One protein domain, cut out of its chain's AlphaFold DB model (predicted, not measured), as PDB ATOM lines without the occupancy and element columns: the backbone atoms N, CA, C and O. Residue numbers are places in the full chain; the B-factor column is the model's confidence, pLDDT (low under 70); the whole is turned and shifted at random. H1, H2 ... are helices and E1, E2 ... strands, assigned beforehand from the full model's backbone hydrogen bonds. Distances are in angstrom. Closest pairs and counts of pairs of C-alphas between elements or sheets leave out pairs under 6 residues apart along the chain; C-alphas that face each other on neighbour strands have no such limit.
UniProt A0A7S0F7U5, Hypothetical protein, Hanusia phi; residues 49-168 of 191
ATOM      1  N   LEU A  49     240.214 307.304 423.477       97.38
ATOM      2  CA  LEU A  49     240.759 306.613 424.646       97.38
ATOM      3  C   LEU A  49     242.291 306.631 424.679       97.38
ATOM      4  O   LEU A  49     242.942 306.426 423.654       97.38
ATOM      5  N   ARG A  50     242.857 306.839 425.878       97.75
ATOM      6  CA  ARG A  50     244.302 306.735 426.164       97.75
ATOM      7  C   ARG A  50     244.754 305.298 426.405       97.75
ATOM      8  O   ARG A  50     245.865 304.940 426.033       97.75
ATOM      9  N   ILE A  51     243.908 304.508 427.056       97.75
ATOM     10  CA  ILE A  51     244.166 303.115 427.411       97.75
ATOM     11  C   ILE A  51     242.910 302.316 427.071       97.75
ATOM     12  O   ILE A  51     241.802 302.763 427.368       97.75
ATOM     13  N   PHE A  52     243.091 301.151 426.457       97.88
ATOM     14  CA  PHE A  52     242.031 300.189 426.173       97.88
ATOM     15  C   PHE A  52     242.490 298.807 426.642       97.88
ATOM     16  O   PHE A  52     243.484 298.302 426.133       97.88
ATOM     17  N   SER A  53     241.794 298.194 427.598       97.38
ATOM     18  CA  SER A  53     242.101 296.835 428.063       97.38
ATOM     19  C   SER A  53     241.136 295.833 427.437       97.38
ATOM     20  O   SER A  53     239.935 296.093 427.398       97.38
ATOM     21  N   ILE A  54     241.654 294.703 426.963       97.25
ATOM     22  CA  ILE A  54     240.900 293.580 426.402       97.25
ATOM     23  C   ILE A  54     241.165 292.370 427.300       97.25
ATOM     24  O   ILE A  54     242.270 291.830 427.298       97.25
ATOM     25  N   ASP A  55     240.156 292.019 428.093       93.38
ATOM     26  CA  ASP A  55     240.185 290.984 429.137       93.38
ATOM     27  C   ASP A  55     238.738 290.542 429.434       93.38
ATOM     28  O   ASP A  55     238.141 290.903 430.448       93.38
ATOM     29  N   GLY A  56     238.074 289.926 428.452       81.81
ATOM     30  CA  GLY A  56     236.635 289.643 428.561       81.81
ATOM     31  C   GLY A  56     236.181 288.329 427.941       81.81
ATOM     32  O   GLY A  56     235.322 287.655 428.503       81.81
ATOM     33  N   SER A  57     236.732 287.957 426.786       81.62
ATOM     34  CA  SER A  57     236.407 286.709 426.095       81.62
ATOM     35  C   SER A  57     237.682 285.981 425.692       81.62
ATOM     36  O   SER A  57     238.720 286.592 425.465       81.62
ATOM     37  N   HIS A  58     237.577 284.663 425.546       92.06
ATOM     38  CA  HIS A  58     238.684 283.782 425.171       92.06
ATOM     39  C   HIS A  58     238.563 283.262 423.728       92.06
ATOM     40  O   HIS A  58     239.221 282.289 423.349       92.06
ATOM     41  N   THR A  59     237.687 283.874 422.921       95.94
ATOM     42  CA  THR A  59     237.448 283.490 421.521       95.94
ATOM     43  C   THR A  59     238.162 284.416 420.539       95.94
ATOM     44  O   THR A  59     238.404 285.597 420.812       95.94
ATOM     45  N   ALA A  60     238.472 283.879 419.358       97.75
ATOM     46  CA  ALA A  60     239.127 284.629 418.292       97.75
ATOM     47  C   ALA A  60     238.232 285.729 417.718       97.75
ATOM     48  O   ALA A  60     238.710 286.819 417.415       97.75
ATOM     49  N   GLU A  61     236.936 285.457 417.581       97.50
ATOM     50  CA  GLU A  61     235.949 286.386 417.033       97.50
ATOM     51  C   GLU A  61     235.785 287.614 417.931       97.50
ATOM     52  O   GLU A  61     235.848 288.739 417.435       97.50
ATOM     53  N   ALA A  62     235.651 287.397 419.244       96.62
ATOM     54  CA  ALA A  62     235.526 288.479 420.215       96.62
ATOM     55  C   ALA A  62     236.808 289.308 420.283       96.62
ATOM     56  O   ALA A  62     236.761 290.520 420.105       96.62
ATOM     57  N   THR A  63     237.967 288.658 420.404       97.69
ATOM     58  CA  THR A  63     239.251 289.370 420.475       97.69
ATOM     59  C   THR A  63     239.527 290.186 419.208       97.69
ATOM     60  O   THR A  63     239.974 291.329 419.280       97.69
ATOM     61  N   TYR A  64     239.224 289.637 418.025       97.62
ATOM     62  CA  TYR A  64     239.328 290.369 416.760       97.62
ATOM     63  C   TYR A  64     238.431 291.617 416.740       97.62
ATOM     64  O   TYR A  64     238.850 292.695 416.297       97.62
ATOM     65  N   ASN A  65     237.188 291.468 417.199       97.31
ATOM     66  CA  ASN A  65     236.224 292.555 417.265       97.31
ATOM     67  C   ASN A  65     236.667 293.640 418.259       97.31
ATOM     68  O   ASN A  65     236.693 294.818 417.905       97.31
ATOM     69  N   ASP A  66     237.118 293.251 419.449       97.44
ATOM     70  CA  ASP A  66     237.583 294.172 420.487       97.44
ATOM     71  C   ASP A  66     238.821 294.956 420.024       97.44
ATOM     72  O   ASP A  66     238.868 296.179 420.162       97.44
ATOM     73  N   MET A  67     239.778 294.294 419.361       97.88
ATOM     74  CA  MET A  67     240.922 294.961 418.723       97.88
ATOM     75  C   MET A  67     240.480 295.958 417.642       97.88
ATOM     76  O   MET A  67     241.043 297.049 417.523       97.88
ATOM     77  N   THR A  68     239.447 295.614 416.865       97.12
ATOM     78  CA  THR A  68     238.874 296.492 415.831       97.12
ATOM     79  C   THR A  68     238.223 297.735 416.439       97.12
ATOM     80  O   THR A  68     238.419 298.842 415.927       97.12
ATOM     81  N   ILE A  69     237.478 297.578 417.537       97.06
ATOM     82  CA  ILE A  69     236.896 298.696 418.288       97.06
ATOM     83  C   ILE A  69     238.016 299.568 418.848       97.06
ATOM     84  O   ILE A  69     238.037 300.770 418.571       97.06
ATOM     85  N   ALA A  70     238.980 298.968 419.553       97.50
ATOM     86  CA  ALA A  70     240.111 299.665 420.153       97.50
ATOM     87  C   ALA A  70     240.847 300.518 419.112       97.50
ATOM     88  O   ALA A  70     241.002 301.725 419.297       97.50
ATOM     89  N   ALA A  71     241.185 299.942 417.955       97.38
ATOM     90  CA  ALA A  71     241.832 300.660 416.861       97.38
ATOM     91  C   ALA A  71     241.030 301.872 416.354       97.38
ATOM     92  O   ALA A  71     241.620 302.832 415.868       97.38
ATOM     93  N   ARG A  72     239.697 301.881 416.450       96.88
ATOM     94  CA  ARG A  72     238.873 303.003 415.968       96.88
ATOM     95  C   ARG A  72     238.717 304.122 416.987       96.88
ATOM     96  O   ARG A  72     238.585 305.278 416.582       96.88
ATOM     97  N   VAL A  73     238.779 303.810 418.278       97.12
ATOM     98  CA  VAL A  73     238.499 304.766 419.366       97.12
ATOM     99  C   VAL A  73     239.750 305.297 420.065       97.12
ATOM    100  O   VAL A  73     239.664 306.270 420.811       97.12
ATOM    101  N   LEU A  74     240.918 304.699 419.826       97.69
ATOM    102  CA  LEU A  74     242.177 305.114 420.447       97.69
ATOM    103  C   LEU A  74     242.656 306.483 419.936       97.69
ATOM    104  O   LEU A  74     242.450 306.828 418.764       97.69
ATOM    105  N   VAL A  75     243.333 307.245 420.798       97.25
ATOM    106  CA  VAL A  75     244.174 308.381 420.373       97.25
ATOM    107  C   VAL A  75     245.454 307.886 419.679       97.25
ATOM    108  O   VAL A  75     245.725 306.685 419.635       97.25
ATOM    109  N   GLN A  76     246.251 308.812 419.135       96.06
ATOM    110  CA  GLN A  76     247.515 308.475 418.471       96.06
ATOM    111  C   GLN A  76     248.547 307.878 419.440       96.06
ATOM    112  O   GLN A  76     249.193 306.888 419.119       96.06
ATOM    113  N   ASP A  77     248.656 308.441 420.643       97.00
ATOM    114  CA  ASP A  77     249.564 308.033 421.722       97.00
ATOM    115  C   ASP A  77     248.840 307.194 422.794       97.00
ATOM    116  O   ASP A  77     249.008 307.385 424.006       97.00
ATOM    117  N   GLY A  78     247.943 306.319 422.341       97.94
ATOM    118  CA  GLY A  78     247.183 305.425 423.203       97.94
ATOM    119  C   GLY A  78     247.722 304.000 423.170       97.94
ATOM    120  O   GLY A  78     248.413 303.600 422.231       97.94
ATOM    121  N   ILE A  79     247.377 303.233 424.203       98.56
ATOM    122  CA  ILE A  79     247.845 301.860 424.407       98.56
ATOM    123  C   ILE A  79     246.649 300.909 424.460       98.56
ATOM    124  O   ILE A  79     245.685 301.156 425.186       98.56
ATOM    125  N   VAL A  80     246.735 299.802 423.728       98.56
ATOM    126  CA  VAL A  80     245.833 298.656 423.876       98.56
ATOM    127  C   VAL A  80     246.560 297.566 424.654       98.56
ATOM    128  O   VAL A  80     247.680 297.204 424.304       98.56
ATOM    129  N   MET A  81     245.944 297.060 425.713       98.38
ATOM    130  CA  MET A  81     246.461 295.984 426.554       98.38
ATOM    131  C   MET A  81     245.609 294.748 426.303       98.38
ATOM    132  O   MET A  81     244.406 294.785 426.536       98.38
ATOM    133  N   VAL A  82     246.218 293.673 425.818       98.31
ATOM    134  CA  VAL A  82     245.541 292.390 425.609       98.31
ATOM    135  C   VAL A  82     246.037 291.429 426.675       98.31
ATOM    136  O   VAL A  82     247.244 291.167 426.728       98.31
ATOM    137  N   ASP A  83     245.139 290.948 427.533       96.56
ATOM    138  CA  ASP A  83     245.463 289.867 428.465       96.56
ATOM    139  C   ASP A  83     245.524 288.530 427.722       96.56
ATOM    140  O   ASP A  83     245.040 288.415 426.599       96.56
ATOM    141  N   ASP A  84     246.147 287.519 428.318       95.50
ATOM    142  CA  ASP A  84     245.978 286.116 427.915       95.50
ATOM    143  C   ASP A  84     246.468 285.713 426.524       95.50
ATOM    144  O   ASP A  84     246.276 284.580 426.084       95.50
ATOM    145  N   PHE A  85     247.205 286.594 425.848       96.69
ATOM    146  CA  PHE A  85     247.739 286.318 424.515       96.69
ATOM    147  C   PHE A  85     248.561 285.018 424.465       96.69
ATOM    148  O   PHE A  85     248.506 284.293 423.479       96.69
ATOM    149  N   PHE A  86     249.347 284.718 425.500       95.00
ATOM    150  CA  PHE A  86     250.181 283.510 425.553       95.00
ATOM    151  C   PHE A  86     249.609 282.410 426.453       95.00
ATOM    152  O   PHE A  86     250.288 281.414 426.699       95.00
ATOM    153  N   ALA A  87     248.384 282.571 426.944       93.44
ATOM    154  CA  ALA A  87     247.778 281.603 427.837       93.44
ATOM    155  C   ALA A  87     247.262 280.385 427.059       93.44
ATOM    156  O   ALA A  87     246.365 280.479 426.221       93.44
ATOM    157  N   GLU A  88     247.795 279.205 427.376       93.38
ATOM    158  CA  GLU A  88     247.419 277.939 426.730       93.38
ATOM    159  C   GLU A  88     245.936 277.563 426.876       93.38
ATOM    160  O   GLU A  88     245.401 276.837 426.038       93.38
ATOM    161  N   GLY A  89     245.262 278.061 427.919       94.69
ATOM    162  CA  GLY A  89     243.830 277.854 428.133       94.69
ATOM    163  C   GLY A  89     242.945 278.660 427.181       94.69
ATOM    164  O   GLY A  89     241.785 278.297 426.977       94.69
ATOM    165  N   TRP A  90     243.488 279.721 426.573       95.56
ATOM    166  CA  TRP A  90     242.734 280.724 425.817       95.56
ATOM    167  C   TRP A  90     243.366 281.019 424.444       95.56
ATOM    168  O   TRP A  90     243.577 282.177 424.079       95.56
ATOM    169  N   PRO A  91     243.639 279.986 423.620       96.19
ATOM    170  CA  PRO A  91     244.364 280.155 422.359       96.19
ATOM    171  C   PRO A  91     243.645 281.081 421.366       96.19
ATOM    172  O   PRO A  91     244.302 281.721 420.541       96.19
ATOM    173  N   GLY A  92     242.314 281.195 421.473       97.75
ATOM    174  CA  GLY A  92     241.502 282.091 420.654       97.75
ATOM    175  C   GLY A  92     241.912 283.558 420.779       97.75
ATOM    176  O   GLY A  92     241.818 284.287 419.798       97.75
ATOM    177  N   VAL A  93     242.454 283.984 421.923       97.75
ATOM    178  CA  VAL A  93     242.931 285.362 422.110       97.75
ATOM    179  C   VAL A  93     244.065 285.675 421.135       97.75
ATOM    180  O   VAL A  93     243.961 286.596 420.321       97.75
ATOM    181  N   SER A  94     245.120 284.854 421.136       97.56
ATOM    182  CA  SER A  94     246.235 285.012 420.195       97.56
ATOM    183  C   SER A  94     245.767 284.962 418.741       97.56
ATOM    184  O   SER A  94     246.181 285.782 417.922       97.56
ATOM    185  N   GLU A  95     244.846 284.051 418.422       98.25
ATOM    186  CA  GLU A  95     244.302 283.902 417.080       98.25
ATOM    187  C   GLU A  95     243.558 285.168 416.630       98.25
ATOM    188  O   GLU A  95     243.802 285.664 415.529       98.25
ATOM    189  N   GLY A  96     242.689 285.722 417.477       98.19
ATOM    190  CA  GLY A  96     241.932 286.937 417.183       98.19
ATOM    191  C   GLY A  96     242.833 288.148 416.963       98.19
ATOM    192  O   GLY A  96     242.648 288.885 415.989       98.19
ATOM    193  N   VAL A  97     243.868 288.309 417.792       98.25
ATOM    194  CA  VAL A  97     244.863 289.372 417.597       98.25
ATOM    195  C   VAL A  97     245.639 289.177 416.294       98.25
ATOM    196  O   VAL A  97     245.826 290.142 415.555       98.25
ATOM    197  N   MET A  98     246.067 287.956 415.962       98.00
ATOM    198  CA  MET A  98     246.773 287.696 414.701       98.00
ATOM    199  C   MET A  98     245.873 287.964 413.488       98.00
ATOM    200  O   MET A  98     246.308 288.608 412.532       98.00
ATOM    201  N   ARG A  99     244.603 287.537 413.530       97.88
ATOM    202  CA  ARG A  99     243.603 287.859 412.498       97.88
ATOM    203  C   ARG A  99     243.457 289.374 412.344       97.88
ATOM    204  O   ARG A  99     243.455 289.862 411.215       97.88
ATOM    205  N   PHE A 100     243.374 290.119 413.446       98.00
ATOM    206  CA  PHE A 100     243.303 291.579 413.414       98.00
ATOM    207  C   PHE A 100     244.565 292.167 412.782       98.00
ATOM    208  O   PHE A 100     244.469 292.946 411.836       98.00
ATOM    209  N   PHE A 101     245.745 291.740 413.236       97.25
ATOM    210  CA  PHE A 101     247.026 292.272 412.784       97.25
ATOM    211  C   PHE A 101     247.200 292.176 411.262       97.25
ATOM    212  O   PHE A 101     247.691 293.121 410.646       97.25
ATOM    213  N   TYR A 102     246.756 291.077 410.646       95.44
ATOM    214  CA  TYR A 102     246.829 290.892 409.194       95.44
ATOM    215  C   TYR A 102     245.728 291.614 408.403       95.44
ATOM    216  O   TYR A 102     245.901 291.838 407.207       95.44
ATOM    217  N   ASN A 103     244.614 291.990 409.038       96.31
ATOM    218  CA  ASN A 103     243.475 292.631 408.369       96.31
ATOM    219  C   ASN A 103     243.335 294.131 408.670       96.31
ATOM    220  O   ASN A 103     242.541 294.812 408.021       96.31
ATOM    221  N   GLN A 104     244.095 294.667 409.627       95.50
ATOM    222  CA  GLN A 104     243.924 296.034 410.125       95.50
ATOM    223  C   GLN A 104     244.120 297.127 409.065       95.50
ATOM    224  O   GLN A 104     243.505 298.189 409.163       95.50
ATOM    225  N   SER A 105     244.907 296.860 408.019       92.00
ATOM    226  CA  SER A 105     245.080 297.768 406.879       92.00
ATOM    227  C   SER A 105     243.763 298.074 406.152       92.00
ATOM    228  O   SER A 105     243.645 299.126 405.530       92.00
ATOM    229  N   ASN A 106     242.754 297.208 406.276       91.06
ATOM    230  CA  ASN A 106     241.436 297.380 405.663       91.06
ATOM    231  C   ASN A 106     240.449 298.176 406.539       91.06
ATOM    232  O   ASN A 106     239.343 298.479 406.094       91.06
ATOM    233  N   LEU A 107     240.797 298.494 407.793       85.12
ATOM    234  CA  LEU A 107     239.842 299.019 408.780       85.12
ATOM    235  C   LEU A 107     239.666 300.545 408.756       85.12
ATOM    236  O   LEU A 107     238.794 301.037 409.475       85.12
ATOM    237  N   ASN A 108     240.461 301.281 407.964       85.31
ATOM    238  CA  ASN A 108     240.502 302.754 407.937       85.31
ATOM    239  C   ASN A 108     240.550 303.377 409.349       85.31
ATOM    240  O   ASN A 108     239.854 304.344 409.645       85.31
ATOM    241  N   ALA A 109     241.355 302.792 410.241       86.00
ATOM    242  CA  ALA A 109     241.367 303.103 411.672       86.00
ATOM    243  C   ALA A 109     242.610 303.899 412.122       86.00
ATOM    244  O   ALA A 109     242.949 303.882 413.302       86.00
ATOM    245  N   GLY A 110     243.298 304.583 411.202       87.19
ATOM    246  CA  GLY A 110     244.571 305.275 411.454       87.19
ATOM    247  C   GLY A 110     245.795 304.376 411.246       87.19
ATOM    248  O   GLY A 110     245.705 303.358 410.560       87.19
ATOM    249  N   ALA A 111     246.938 304.761 411.825       92.25
ATOM    250  CA  ALA A 111     248.170 303.976 411.737       92.25
ATOM    251  C   ALA A 111     247.991 302.568 412.352       92.25
ATOM    252  O   ALA A 111     247.229 302.426 413.319       92.25
ATOM    253  N   PRO A 112     248.679 301.533 411.836       96.50
ATOM    254  CA  PRO A 112     248.584 300.176 412.369       96.50
ATOM    255  C   PRO A 112     248.909 300.110 413.863       96.50
ATOM    256  O   PRO A 112     249.790 300.822 414.346       96.50
ATOM    257  N   LEU A 113     248.219 299.236 414.593       98.19
ATOM    258  CA  LEU A 113     248.608 298.840 415.939       98.19
ATOM    259  C   LEU A 113     249.674 297.745 415.856       98.19
ATOM    260  O   LEU A 113     249.511 296.739 415.158       98.19
ATOM    261  N   VAL A 114     250.763 297.944 416.590       98.25
ATOM    262  CA  VAL A 114     251.910 297.035 416.648       98.25
ATOM    263  C   VAL A 114     252.269 296.719 418.099       98.25
ATOM    264  O   VAL A 114     252.108 297.591 418.958       98.25
ATOM    265  N   PRO A 115     252.741 295.496 418.394       98.38
ATOM    266  CA  PRO A 115     253.176 295.149 419.738       98.38
ATOM    267  C   PRO A 115     254.462 295.904 420.075       98.38
ATOM    268  O   PRO A 115     255.352 296.019 419.233       98.38
ATOM    269  N   PHE A 116     254.574 296.385 421.311       98.06
ATOM    270  CA  PHE A 116     255.792 297.038 421.803       98.06
ATOM    271  C   PHE A 116     256.258 296.506 423.163       98.06
ATOM    272  O   PHE A 116     257.439 296.632 423.489       98.06
ATOM    273  N   PHE A 117     255.382 295.836 423.924       97.19
ATOM    274  CA  PHE A 117     255.751 295.183 425.178       97.19
ATOM    275  C   PHE A 117     255.002 293.862 425.414       97.19
ATOM    276  O   PHE A 117     253.834 293.728 425.053       97.19
ATOM    277  N   VAL A 118     255.680 292.901 426.043       96.38
ATOM    278  CA  VAL A 118     255.143 291.623 426.531       96.38
ATOM    279  C   VAL A 118     255.617 291.424 427.966       96.38
ATOM    280  O   VAL A 118     256.819 291.411 428.224       96.38
ATOM    281  N   GLY A 119     254.696 291.214 428.896       91.75
ATOM    282  CA  GLY A 119     255.025 290.980 430.300       91.75
ATOM    283  C   GLY A 119     253.773 290.923 431.161       91.75
ATOM    284  O   GLY A 119     252.718 291.375 430.734       91.75
ATOM    285  N   PHE A 120     253.872 290.350 432.364       87.69
ATOM    286  CA  PHE A 120     252.726 290.200 433.279       87.69
ATOM    287  C   PHE A 120     251.489 289.554 432.618       87.69
ATOM    288  O   PHE A 120     250.362 289.990 432.845       87.69
ATOM    289  N   ASN A 121     251.719 288.547 431.764       90.12
ATOM    290  CA  ASN A 121     250.698 287.868 430.949       90.12
ATOM    291  C   ASN A 121     249.972 288.760 429.914       90.12
ATOM    292  O   ASN A 121     248.990 288.346 429.313       90.12
ATOM    293  N   LYS A 122     250.487 289.964 429.648       94.62
ATOM    294  CA  LYS A 122     249.877 290.943 428.741       94.62
ATOM    295  C   LYS A 122     250.761 291.232 427.544       94.62
ATOM    296  O   LYS A 122     251.992 291.204 427.634       94.62
ATOM    297  N   VAL A 123     250.117 291.582 426.436       97.81
ATOM    298  CA  VAL A 123     250.764 292.177 425.266       97.81
ATOM    299  C   VAL A 123     250.199 293.569 425.056       97.81
ATOM    300  O   VAL A 123     248.988 293.767 424.981       97.81
ATOM    301  N   LEU A 124     251.095 294.544 424.986       98.38
ATOM    302  CA  LEU A 124     250.762 295.949 424.821       98.38
ATOM    303  C   LEU A 124     251.020 296.362 423.375       98.38
ATOM    304  O   LEU A 124     252.097 296.112 422.823       98.38
ATOM    305  N   PHE A 125     250.031 297.030 422.794       98.62
ATOM    306  CA  PHE A 125     250.040 297.542 421.434       98.62
ATOM    307  C   PHE A 125     249.897 299.058 421.434       98.62
ATOM    308  O   PHE A 125     249.172 299.630 422.246       98.62
ATOM    309  N   ALA A 126     250.557 299.706 420.486       98.44
ATOM    310  CA  ALA A 126     250.439 301.135 420.235       98.44
ATOM    311  C   ALA A 126     250.428 301.389 418.730       98.44
ATOM    312  O   ALA A 126     250.710 300.482 417.942       98.44
ATOM    313  N   ARG A 127     250.118 302.621 418.317       97.81
ATOM    314  CA  ARG A 127     250.292 303.014 416.914       97.81
ATOM    315  C   ARG A 127     251.753 302.848 416.516       97.81
ATOM    316  O   ARG A 127     252.648 303.207 417.278       97.81
ATOM    317  N   GLU A 128     251.984 302.341 415.311       96.75
ATOM    318  CA  GLU A 128     253.323 302.085 414.775       96.75
ATOM    319  C   GLU A 128     254.257 303.293 414.900       96.75
ATOM    320  O   GLU A 128     255.421 303.136 415.256       96.75
ATOM    321  N   GLU A 129     253.724 304.492 414.684       96.06
ATOM    322  CA  GLU A 129     254.466 305.751 414.744       96.06
ATOM    323  C   GLU A 129     255.028 306.076 416.138       96.06
ATOM    324  O   GLU A 129     256.074 306.708 416.225       96.06
ATOM    325  N   VAL A 130     254.369 305.637 417.219       97.50
ATOM    326  CA  VAL A 130     254.760 305.955 418.609       97.50
ATOM    327  C   VAL A 130     255.338 304.756 419.365       97.50
ATOM    328  O   VAL A 130     255.888 304.913 420.453       97.50
ATOM    329  N   ALA A 131     255.238 303.545 418.811       97.38
ATOM    330  CA  ALA A 131     255.693 302.320 419.472       97.38
ATOM    331  C   ALA A 131     257.186 302.363 419.848       97.38
ATOM    332  O   ALA A 131     257.561 301.900 420.924       97.38
ATOM    333  N   GLY A 132     258.025 302.966 418.995       96.94
ATOM    334  CA  GLY A 132     259.451 303.166 419.276       96.94
ATOM    335  C   GLY A 132     259.697 304.035 420.511       96.94
ATOM    336  O   GLY A 132     260.504 303.670 421.359       96.94
ATOM    337  N   GLU A 133     258.933 305.118 420.679       96.69
ATOM    338  CA  GLU A 133     259.058 306.000 421.845       96.69
ATOM    339  C   GLU A 133     258.699 305.285 423.152       96.69
ATOM    340  O   GLU A 133     259.318 305.526 424.190       96.69
ATOM    341  N   TYR A 134     257.707 304.388 423.125       96.31
ATOM    342  CA  TYR A 134     257.389 303.573 424.296       96.31
ATOM    343  C   TYR A 134     258.485 302.561 424.606       96.31
ATOM    344  O   TYR A 134     258.830 302.401 425.773       96.31
ATOM    345  N   ILE A 135     259.062 301.917 423.589       95.38
ATOM    346  CA  ILE A 135     260.206 301.014 423.770       95.38
ATOM    347  C   ILE A 135     261.375 301.759 424.419       95.38
ATOM    348  O   ILE A 135     261.921 301.279 425.412       95.38
ATOM    349  N   ASP A 136     261.716 302.945 423.913       94.19
ATOM    350  CA  ASP A 136     262.814 303.753 424.444       94.19
ATOM    351  C   ASP A 136     262.573 304.135 425.909       94.19
ATOM    352  O   ASP A 136     263.467 303.978 426.745       94.19
ATOM    353  N   LYS A 137     261.344 304.550 426.250       92.81
ATOM    354  CA  LYS A 137     260.957 304.860 427.635       92.81
ATOM    355  C   LYS A 137     261.081 303.649 428.554       92.81
ATOM    356  O   LYS A 137     261.717 303.759 429.601       92.81
ATOM    357  N   LEU A 138     260.549 302.493 428.143       90.56
ATOM    358  CA  LEU A 138     260.628 301.242 428.911       90.56
ATOM    359  C   LEU A 138     262.081 300.837 429.193       90.56
ATOM    360  O   LEU A 138     262.398 300.364 430.281       90.56
ATOM    361  N   VAL A 139     262.976 301.032 428.224       87.81
ATOM    362  CA  VAL A 139     264.405 300.735 428.386       87.81
ATOM    363  C   VAL A 139     265.090 301.758 429.296       87.81
ATOM    364  O   VAL A 139     265.910 301.369 430.131       87.81
ATOM    365  N   SER A 140     264.765 303.049 429.166       86.88
ATOM    366  CA  SER A 140     265.364 304.110 429.988       86.88
ATOM    367  C   SER A 140     264.919 304.076 431.452       86.88
ATOM    368  O   SER A 140     265.698 304.433 432.331       86.88
ATOM    369  N   GLU A 141     263.701 303.604 431.717       82.94
ATOM    370  CA  GLU A 141     263.090 303.555 433.050       82.94
ATOM    371  C   GLU A 141     263.051 302.129 433.618       82.94
ATOM    372  O   GLU A 141     262.231 301.813 434.474       82.94
ATOM    373  N   LYS A 142     263.956 301.251 433.169       72.19
ATOM    374  CA  LYS A 142     264.008 299.838 433.585       72.19
ATOM    375  C   LYS A 142     264.001 299.630 435.109       72.19
ATOM    376  O   LYS A 142     263.468 298.633 435.571       72.19
ATOM    377  N   ASP A 143     264.556 300.573 435.874       69.25
ATOM    378  CA  ASP A 143     264.665 300.487 437.336       69.25
ATOM    379  C   ASP A 143     263.316 300.766 438.040       69.25
ATOM    380  O   ASP A 143     263.180 300.557 439.242       69.25
ATOM    381  N   VAL A 144     262.313 301.244 437.293       70.00
ATOM    382  CA  VAL A 144     260.921 301.434 437.737       70.00
ATOM    383  C   VAL A 144     260.056 300.215 437.378       70.00
ATOM    384  O   VAL A 144     259.002 299.993 437.976       70.00
ATOM    385  N   ILE A 145     260.487 299.415 436.398       64.12
ATOM    386  CA  ILE A 145     259.694 298.364 435.753       64.12
ATOM    387  C   ILE A 145     260.210 296.997 436.212       64.12
ATOM    388  O   ILE A 145     260.928 296.302 435.496       64.12
ATOM    389  N   GLY A 146     259.820 296.621 437.430       62.25
ATOM    390  CA  GLY A 146     260.176 295.344 438.052       62.25
ATOM    391  C   GLY A 146     261.207 295.482 439.171       62.25
ATOM    392  O   GLY A 146     261.627 296.580 439.523       62.25
ATOM    393  N   ASP A 147     261.575 294.352 439.767       67.69
ATOM    394  CA  ASP A 147     262.687 294.262 440.712       67.69
ATOM    395  C   ASP A 147     263.929 293.650 440.032       67.69
ATOM    396  O   ASP A 147     263.911 293.319 438.844       67.69
ATOM    397  N   ASP A 148     265.007 293.454 440.796       68.06
ATOM    398  CA  ASP A 148     266.271 292.877 440.313       68.06
ATOM    399  C   ASP A 148     266.128 291.476 439.674       68.06
ATOM    400  O   ASP A 148     267.078 290.964 439.073       68.06
ATOM    401  N   THR A 149     264.971 290.818 439.810       68.88
ATOM    402  CA  THR A 149     264.696 289.501 439.224       68.88
ATOM    403  C   THR A 149     264.127 289.577 437.807       68.88
ATOM    404  O   THR A 149     264.133 288.570 437.092       68.88
ATOM    405  N   MET A 150     263.677 290.750 437.355       73.88
ATOM    406  CA  MET A 150     263.093 290.925 436.027       73.88
ATOM    407  C   MET A 150     264.148 291.327 434.996       73.88
ATOM    408  O   MET A 150     264.969 292.216 435.206       73.88
ATOM    409  N   LYS A 151     264.119 290.673 433.829       80.12
ATOM    410  CA  LYS A 151     264.974 291.028 432.690       80.12
ATOM    411  C   LYS A 151     264.135 291.528 431.530       80.12
ATOM    412  O   LYS A 151     263.262 290.811 431.045       80.12
ATOM    413  N   LEU A 152     264.481 292.717 431.047       86.81
ATOM    414  CA  LEU A 152     263.998 293.252 429.781       86.81
ATOM    415  C   LEU A 152     264.884 292.739 428.645       86.81
ATOM    416  O   LEU A 152     266.112 292.835 428.698       86.81
ATOM    417  N   LYS A 153     264.260 292.179 427.614       90.06
ATOM    418  CA  LYS A 153     264.930 291.720 426.396       90.06
ATOM    419  C   LYS A 153     264.172 292.233 425.189       90.06
ATOM    420  O   LYS A 153     262.956 292.103 425.129       90.06
ATOM    421  N   THR A 154     264.886 292.732 424.194       93.50
ATOM    422  CA  THR A 154     264.274 293.029 422.899       93.50
ATOM    423  C   THR A 154     264.114 291.735 422.111       93.50
ATOM    424  O   THR A 154     265.074 290.985 421.946       93.50
ATOM    425  N   GLN A 155     262.904 291.478 421.627       95.62
ATOM    426  CA  GLN A 155     262.570 290.380 420.723       95.62
ATOM    427  C   GLN A 155     261.815 290.908 419.504       95.62
ATOM    428  O   GLN A 155     261.609 292.111 419.357       95.62
ATOM    429  N   THR A 156     261.419 290.007 418.606       97.19
ATOM    430  CA  THR A 156     260.564 290.331 417.460       97.19
ATOM    431  C   THR A 156     259.226 289.619 417.586       97.19
ATOM    432  O   THR A 156     259.183 288.407 417.780       97.19
ATOM    433  N   MET A 157     258.137 290.365 417.423       96.69
ATOM    434  CA  MET A 157     256.772 289.848 417.376       96.69
ATOM    435  C   MET A 157     256.031 290.549 416.244       96.69
ATOM    436  O   MET A 157     256.127 291.764 416.105       96.69
ATOM    437  N   MET A 158     255.339 289.786 415.391       96.06
ATOM    438  CA  MET A 158     254.626 290.335 414.224       96.06
ATOM    439  C   MET A 158     255.525 291.204 413.310       96.06
ATOM    440  O   MET A 158     255.085 292.179 412.708       96.06
ATOM    441  N   GLY A 159     256.819 290.869 413.229       96.00
ATOM    442  CA  GLY A 159     257.813 291.624 412.455       96.00
ATOM    443  C   GLY A 159     258.243 292.960 413.074       96.00
ATOM    444  O   GLY A 159     258.927 293.735 412.408       96.00
ATOM    445  N   LYS A 160     257.856 293.244 414.323       96.81
ATOM    446  CA  LYS A 160     258.158 294.489 415.038       96.81
ATOM    447  C   LYS A 160     258.999 294.219 416.289       96.81
ATOM    448  O   LYS A 160     258.858 293.147 416.887       96.81
ATOM    449  N   PRO A 161     259.897 295.146 416.671       97.12
ATOM    450  CA  PRO A 161     260.626 295.033 417.924       97.12
ATOM    451  C   PRO A 161     259.653 295.123 419.101       97.12
ATOM    452  O   PRO A 161     258.750 295.954 419.102       97.12
ATOM    453  N   VAL A 162     259.850 294.274 420.101       97.25
ATOM    454  CA  VAL A 162     259.019 294.219 421.304       97.25
ATOM    455  C   VAL A 162     259.911 294.022 422.524       97.25
ATOM    456  O   VAL A 162     260.852 293.226 422.485       97.25
ATOM    457  N   ILE A 163     259.637 294.739 423.611       95.62
ATOM    458  CA  ILE A 163     260.297 294.496 424.893       95.62
ATOM    459  C   ILE A 163     259.577 293.356 425.600       95.62
ATOM    460  O   ILE A 163     258.411 293.472 425.958       95.62
ATOM    461  N   VAL A 164     260.276 292.250 425.812       94.00
ATOM    462  CA  VAL A 164     259.800 291.125 426.608       94.00
ATOM    463  C   VAL A 164     260.397 291.235 427.996       94.00
ATOM    464  O   VAL A 164     261.617 291.193 428.170       94.00
ATOM    465  N   MET A 165     259.520 291.349 428.977       89.25
ATOM    466  CA  MET A 165     259.859 291.270 430.379       89.25
ATOM    467  C   MET A 165     259.581 289.850 430.865       89.25
ATOM    468  O   MET A 165     258.441 289.388 430.904       89.25
ATOM    469  N   SER A 166     260.650 289.150 431.223       81.00
ATOM    470  CA  SER A 166     260.584 287.805 431.788       81.00
ATOM    471  C   SER A 166     261.214 287.821 433.167       81.00
ATOM    472  O   SER A 166     262.313 288.367 433.315       81.00
ATOM    473  N   GLU A 167     260.578 287.169 434.138       68.38
ATOM    474  CA  GLU A 167     261.285 286.784 435.354       68.38
ATOM    475  C   GLU A 167     262.487 285.934 434.953       68.38
ATOM    476  O   GLU A 167     262.387 284.981 434.168       68.38
ATOM    477  N   GLU A 168     263.654 286.273 435.489       52.81
ATOM    478  CA  GLU A 168     264.691 285.280 435.576       52.81
ATOM    479  C   GLU A 168     264.176 284.244 436.567       52.81
ATOM    480  O   GLU A 168     264.250 284.421 437.782       52.81
TER     481      GLU A 168
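This is residues 49 to 168 of the 191 residues of the protein "Hypothetical protein" of Hanusia phi (UniProt A0A7S0F7U5). A strongly twisted six-stranded sheet makes the middle of three layers, with H1 and H2 over one face, towards its E1 and E2 end, and H3 over the other. The E5 and E6 hairpin makes the sheet's far end. The 120 printed residues, class mixed, run E1 H1 E2 H2 E3 E4 H3 E5 E6; the mixed sheet's order is E1 E2 E4 E3 E6 E5. The whole is compact, radius of gyration of the C-alphas 13.9 A, spanning 40 by 32 by 24 A.

E1, residues 49 to 54, is parallel to E2, residues 74 to 83, with N 54 and O 81 2.8 A apart, within hydrogen-bond range. E4, residues 122 to 127, is antiparallel to E2, with N 80 and O 125 2.9 A apart, and forms a hairpin with E3, residues 113 to 119. E6, residues 160 to 167, is parallel to E3, with N 118 and O 163 2.8 A apart, and forms a hairpin with E5, residues 150 to 157. H1, residues 60 to 73, is over E2 at a height over the sheet of 9.5 A. H2, residues 91 to 106, touches H1 at a steep tilt of 44 degrees; their closest C-alphas, Ala 60 and Gly 96, are 3.8 A apart. H3, residues 128 to 140, is on the opposite face. E1, H1, E2 form a strand-helix-strand unit, parallel neighbour strands joined through a helix; E2, H2, E3 and E4, H3, E5 are split units, with strands between; each crossover is right-handed. O i to N i+4 pairs are within range throughout H1, 10 of 12 in H2 and 7 of 9 in H3.

E1 begins at C-alpha 49 (240.759, 306.613, 424.646); E6, 22.0 A long, ends at C-alpha 167 (261.285, 286.784, 435.354). H2 measures 24.2 A. E2 bends by 119 degrees at residue 77.

The printed part has no cut and no long link. Residues 143, 145 to 149 and 167 to 168 have pLDDT under 70.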